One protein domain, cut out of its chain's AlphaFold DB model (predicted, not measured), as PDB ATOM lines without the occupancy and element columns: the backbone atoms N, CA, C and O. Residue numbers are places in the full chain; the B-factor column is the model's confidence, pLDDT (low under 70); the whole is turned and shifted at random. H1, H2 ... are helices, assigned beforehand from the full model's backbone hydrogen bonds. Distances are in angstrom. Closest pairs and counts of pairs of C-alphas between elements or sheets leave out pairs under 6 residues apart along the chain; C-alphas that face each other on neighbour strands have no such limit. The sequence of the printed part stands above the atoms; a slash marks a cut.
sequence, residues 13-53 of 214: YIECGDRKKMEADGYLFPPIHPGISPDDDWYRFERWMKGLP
ATOM      1  N   TYR A  13     -37.815  39.081 -23.299       94.00
ATOM      2  CA  TYR A  13     -37.058  38.384 -22.257       94.00
ATOM      3  C   TYR A  13     -36.039  37.410 -22.850       94.00
ATOM      4  O   TYR A  13     -34.911  37.351 -22.367       94.00
ATOM      5  N   ILE A  14     -36.389  36.695 -23.923       93.62
ATOM      6  CA  ILE A  14     -35.456  35.823 -24.655       93.62
ATOM      7  C   ILE A  14     -34.300  36.638 -25.253       93.62
ATOM      8  O   ILE A  14     -33.152  36.200 -25.189       93.62
ATOM      9  N   GLU A  15     -34.579  37.823 -25.801       93.44
ATOM     10  CA  GLU A  15     -33.560  38.715 -26.368       93.44
ATOM     11  C   GLU A  15     -32.593  39.250 -25.298       93.44
ATOM     12  O   GLU A  15     -31.373  39.250 -25.482       93.44
ATOM     13  N   CYS A  16     -33.130  39.729 -24.174       90.12
ATOM     14  CA  CYS A  16     -32.358  40.470 -23.174       90.12
ATOM     15  C   CYS A  16     -31.751  39.575 -22.080       90.12
ATOM     16  O   CYS A  16     -30.685  39.907 -21.537       90.12
ATOM     17  N   GLY A  17     -32.435  38.471 -21.757       87.75
ATOM     18  CA  GLY A  17     -32.077  37.460 -20.759       87.75
ATOM     19  C   GLY A  17     -31.999  37.960 -19.316       87.75
ATOM     20  O   GLY A  17     -31.425  37.272 -18.476       87.75
ATOM     21  N   ASP A  18     -32.481  39.173 -19.033       90.12
ATOM     22  CA  ASP A  18     -32.256  39.852 -17.758       90.12
ATOM     23  C   ASP A  18     -33.397  40.819 -17.415       90.12
ATOM     24  O   ASP A  18     -33.737  41.710 -18.200       90.12
ATOM     25  N   ARG A  19     -33.941  40.661 -16.203       91.50
ATOM     26  CA  ARG A  19     -35.005  41.499 -15.635       91.50
ATOM     27  C   ARG A  19     -34.634  42.983 -15.603       91.50
ATOM     28  O   ARG A  19     -35.426  43.810 -16.040       91.50
ATOM     29  N   LYS A  20     -33.432  43.341 -15.133       92.44
ATOM     30  CA  LYS A  20     -33.040  44.753 -14.956       92.44
ATOM     31  C   LYS A  20     -32.983  45.496 -16.285       92.44
ATOM     32  O   LYS A  20     -33.334  46.670 -16.347       92.44
ATOM     33  N   LYS A  21     -32.552  44.821 -17.355       93.06
ATOM     34  CA  LYS A  21     -32.583  45.389 -18.711       93.06
ATOM     35  C   LYS A  21     -34.009  45.637 -19.193       93.06
ATOM     36  O   LYS A  21     -34.276  46.694 -19.747       93.06
ATOM     37  N   MET A  22     -34.918  44.691 -18.965       93.31
ATOM     38  CA  MET A  22     -36.325  44.861 -19.332       93.31
ATOM     39  C   MET A  22     -36.982  46.002 -18.547       93.31
ATOM     40  O   MET A  22     -37.630  46.857 -19.147       93.31
ATOM     41  N   GLU A  23     -36.750  46.084 -17.237       93.06
ATOM     42  CA  GLU A  23     -37.251  47.186 -16.407       93.06
ATOM     43  C   GLU A  23     -36.721  48.550 -16.880       93.06
ATOM     44  O   GLU A  23     -37.485  49.514 -16.941       93.06
ATOM     45  N   ALA A  24     -35.445  48.632 -17.284       92.56
ATOM     46  CA  ALA A  24     -34.862  49.851 -17.857       92.56
ATOM     47  C   ALA A  24     -35.521  50.273 -19.186       92.56
ATOM     48  O   ALA A  24     -35.594  51.467 -19.476       92.56
ATOM     49  N   ASP A  25     -36.047  49.311 -19.948       90.75
ATOM     50  CA  ASP A  25     -36.812  49.525 -21.183       90.75
ATOM     51  C   ASP A  25     -38.318  49.782 -20.922       90.75
ATOM     52  O   ASP A  25     -39.106  49.879 -21.863       90.75
ATOM     53  N   GLY A  26     -38.741  49.899 -19.655       90.50
ATOM     54  CA  GLY A  26     -40.123  50.194 -19.251       90.50
ATOM     55  C   GLY A  26     -41.012  48.968 -19.010       90.50
ATOM     56  O   GLY A  26     -42.195  49.118 -18.702       90.50
ATOM     57  N   TYR A  27     -40.463  47.756 -19.103       89.19
ATOM     58  CA  TYR A  27     -41.174  46.508 -18.824       89.19
ATOM     59  C   TYR A  27     -41.163  46.238 -17.314       89.19
ATOM     60  O   TYR A  27     -40.321  45.503 -16.810       89.19
ATOM     61  N   LEU A  28     -42.078  46.869 -16.575       87.75
ATOM     62  CA  LEU A  28     -42.091  46.805 -15.105       87.75
ATOM     63  C   LEU A  28     -42.909  45.635 -14.539       87.75
ATOM     64  O   LEU A  28     -42.520  45.058 -13.529       87.75
ATOM     65  N   PHE A  29     -44.020  45.279 -15.190       86.75
ATOM     66  CA  PHE A  29     -44.986  44.295 -14.691       86.75
ATOM     67  C   PHE A  29     -45.246  43.200 -15.726       86.75
ATOM     68  O   PHE A  29     -45.983  43.443 -16.689       86.75
ATOM     69  N   PRO A  30     -44.667  42.002 -15.550       86.06
ATOM     70  CA  PRO A  30     -44.929  40.891 -16.448       86.06
ATOM     71  C   PRO A  30     -46.421  40.560 -16.519       86.06
ATOM     72  O   PRO A  30     -47.085  40.439 -15.485       86.06
ATOM     73  N   PRO A  31     -46.974  40.336 -17.720       81.31
ATOM     74  CA  PRO A  31     -48.400  40.133 -17.909       81.31
ATOM     75  C   PRO A  31     -48.791  38.678 -17.634       81.31
ATOM     76  O   PRO A  31     -49.631  38.148 -18.342       81.31
ATOM     77  N   ILE A  32     -48.185  37.995 -16.661       72.69
ATOM     78  CA  ILE A  32     -48.587  36.626 -16.295       72.69
ATOM     79  C   ILE A  32     -49.707  36.625 -15.274       72.69
ATOM     80  O   ILE A  32     -50.603  35.790 -15.370       72.69
ATOM     81  N   HIS A  33     -49.691  37.575 -14.340       65.94
ATOM     82  CA  HIS A  33     -50.778  37.766 -13.390       65.94
ATOM     83  C   HIS A  33     -50.624  39.105 -12.642       65.94
ATOM     84  O   HIS A  33     -50.359  39.097 -11.439       65.94
ATOM     85  N   PRO A  34     -50.771  40.250 -13.332       59.41
ATOM     86  CA  PRO A  34     -50.479  41.554 -12.752       59.41
ATOM     87  C   PRO A  34     -51.312  41.801 -11.491       59.41
ATOM     88  O   PRO A  34     -52.537  41.662 -11.530       59.41
ATOM     89  N   GLY A  35     -50.659  42.202 -10.399       59.25
ATOM     90  CA  GLY A  35     -51.354  42.859  -9.284       59.25
ATOM     91  C   GLY A  35     -51.153  42.288  -7.883       59.25
ATOM     92  O   GLY A  35     -51.848  42.746  -6.982       59.25
ATOM     93  N   ILE A  36     -50.229  41.342  -7.673       64.25
ATOM     94  CA  ILE A  36     -49.786  40.998  -6.306       64.25
ATOM     95  C   ILE A  36     -48.615  41.907  -5.927       64.25
ATOM     96  O   ILE A  36     -48.733  42.758  -5.048       64.25
ATOM     97  N   SER A  37     -47.505  41.779  -6.650       80.69
ATOM     98  CA  SER A  37     -46.341  42.653  -6.547       80.69
ATOM     99  C   SER A  37     -45.497  42.525  -7.825       80.69
ATOM    100  O   SER A  37     -45.520  41.464  -8.456       80.69
ATOM    101  N   PRO A  38     -44.730  43.562  -8.225       84.56
ATOM    102  CA  PRO A  38     -43.813  43.439  -9.357       84.56
ATOM    103  C   PRO A  38     -42.839  42.261  -9.195       84.56
ATOM    104  O   PRO A  38     -42.530  41.583 -10.171       84.56
ATOM    105  N   ASP A  39     -42.375  41.989  -7.973       87.69
ATOM    106  CA  ASP A  39     -41.408  40.923  -7.701       87.69
ATOM    107  C   ASP A  39     -41.998  39.520  -7.884       87.69
ATOM    108  O   ASP A  39     -41.378  38.674  -8.534       87.69
ATOM    109  N   ASP A  40     -43.222  39.287  -7.408       86.44
ATOM    110  CA  ASP A  40     -43.904  38.001  -7.583       86.44
ATOM    111  C   ASP A  40     -44.346  37.770  -9.030       86.44
ATOM    112  O   ASP A  40     -44.330  36.635  -9.524       86.44
ATOM    113  N   ASP A  41     -44.710  38.838  -9.738       87.81
ATOM    114  CA  ASP A  41     -45.030  38.779 -11.163       87.81
ATOM    115  C   ASP A  41     -43.785  38.393 -11.972       87.81
ATOM    116  O   ASP A  41     -43.844  37.492 -12.816       87.81
ATOM    117  N   TRP A  42     -42.632  38.996 -11.655       90.00
ATOM    118  CA  TRP A  42     -41.337  38.632 -12.232       90.00
ATOM    119  C   TRP A  42     -40.943  37.201 -11.927       90.00
ATOM    120  O   TRP A  42     -40.599  36.456 -12.840       90.00
ATOM    121  N   TYR A  43     -41.031  36.773 -10.677       89.69
ATOM    122  CA  TYR A  43     -40.655  35.418 -10.301       89.69
ATOM    123  C   TYR A  43     -41.456  34.343 -11.014       89.69
ATOM    124  O   TYR A  43     -40.886  33.390 -11.554       89.69
ATOM    125  N   ARG A  44     -42.781  34.500 -11.056       89.12
ATOM    126  CA  ARG A  44     -43.650  33.566 -11.772       89.12
ATOM    127  C   ARG A  44     -43.353  33.594 -13.266       89.12
ATOM    128  O   ARG A  44     -43.282  32.531 -13.880       89.12
ATOM    129  N   PHE A  45     -43.076  34.769 -13.829       90.88
ATOM    130  CA  PHE A  45     -42.661  34.894 -15.222       90.88
ATOM    131  C   PHE A  45     -41.349  34.197 -15.542       90.88
ATOM    132  O   PHE A  45     -41.303  33.390 -16.470       90.88
ATOM    133  N   GLU A  46     -40.307  34.384 -14.744       91.88
ATOM    134  CA  GLU A  46     -39.038  33.700 -14.976       91.88
ATOM    135  C   GLU A  46     -39.151  32.181 -14.813       91.88
ATOM    136  O   GLU A  46     -38.506  31.427 -15.545       91.88
ATOM    137  N   ARG A  47     -39.969  31.707 -13.865       92.19
ATOM    138  CA  ARG A  47     -40.262  30.276 -13.711       92.19
ATOM    139  C   ARG A  47     -40.981  29.726 -14.932       92.19
ATOM    140  O   ARG A  47     -40.555  28.703 -15.465       92.19
ATOM    141  N   TRP A  48     -42.008  30.427 -15.401       91.69
ATOM    142  CA  TRP A  48     -42.747  30.057 -16.600       91.69
ATOM    143  C   TRP A  48     -41.842  29.998 -17.836       91.69
ATOM    144  O   TRP A  48     -41.848  28.990 -18.540       91.69
ATOM    145  N   MET A  49     -40.974  30.996 -18.037       91.88
ATOM    146  CA  MET A  49     -39.985  31.009 -19.127       91.88
ATOM    147  C   MET A  49     -39.005  29.825 -19.066       91.88
ATOM    148  O   MET A  49     -38.489  29.391 -20.094       91.88
ATOM    149  N   LYS A  50     -38.762  29.269 -17.873       92.12
ATOM    150  CA  LYS A  50     -37.928  28.075 -17.648       92.12
ATOM    151  C   LYS A  50     -38.718  26.758 -17.708       92.12
ATOM    152  O   LYS A  50     -38.137  25.700 -17.473       92.12
ATOM    153  N   GLY A  51     -40.024  26.799 -17.984       91.00
ATOM    154  CA  GLY A  51     -40.905  25.626 -17.959       91.00
ATOM    155  C   GLY A  51     -41.140  25.053 -16.555       91.00
ATOM    156  O   GLY A  51     -41.501  23.886 -16.420       91.00
ATOM    157  N   LEU A  52     -40.899  25.846 -15.508       91.88
ATOM    158  CA  LEU A  52     -41.119  25.461 -14.116       91.88
ATOM    159  C   LEU A  52     -42.559  25.785 -13.685       91.88
ATOM    160  O   LEU A  52     -43.147  26.748 -14.182       91.88
ATOM    161  N   PRO A  53     -43.129  25.033 -12.724       89.75
ATOM    162  CA  PRO A  53     -44.474  25.303 -12.231       89.75
ATOM    163  C   PRO A  53     -44.535  26.667 -11.536       89.75
ATOM    164  O   PRO A  53     -43.633  27.006 -10.765       89.75
TER     165      PRO A  53
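AT A GLANCE: This is residues 13 to 53 of the 214 residues of an uncharacterized protein of candidate division KSB1 bacterium RBG_16_48_16 (UniProt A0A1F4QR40). What does the model look like? One longer helix, H3, makes one side of the domain, and two short helices, H1 and H2, make the other; a long loop, residues 25 to 37, runs from H2 across to the first residue of H3. What is it made of? The printed part has 41 residues, with three named helices in the order H1, H2, H3 and no named strand, and its class is all helix. How large is it? It is compact, with a radius of gyration of the C-alphas of 9.7 A, and its C-alphas span 25 by 22 by 12 A.

HOW THE PARTS SIT: How does the longest helix stand to the others? H3, residues 38 to 49, and H2, residues 19 to 24, are close but not clearly touching; their closest C-alphas, those of Arg 19 and Trp 42, are 7.7 A apart. They run opposite ways at a steep tilt of 55 degrees. H1, residues 13 to 16, and H3 are apart. Do the two short helices meet? H1 and H2 only just touch, with 3 pairs of C-alphas within 8 A, and touch only at the corner by their link; the closest C-alphas, those of Cys 16 and Met 22, are 7.1 A apart. What do the backbones show? In H2 and H3 every O i to N i+4 pair is within hydrogen-bond range. H1 is too short for such a pair; its 1 O i to N i+3 pair is within range.

IN THESE COORDINATES: Where is H3? It measures 16.3 A from C-alpha 38 at (-43.813, 43.439, -9.357) to C-alpha 49 at (-39.985, 31.009, -19.127). Where are the others? H1 measures 5.2 A and begins at C-alpha 13, (-37.058, 38.384, -22.257); H2 measures 8.6 A.

THE WHOLE: How far does it reach? The two C-alphas farthest apart, those of Ala 24 and Pro 53, are 27.0 A apart. How is it linked? The printed part has no cut; the link from H1 to H2 is tight, and that from H2 to H3, 13 residues, is long. Where is confidence low? Residues 33 to 36 are under 70, and the mean pLDDT of the printed part is 86.8.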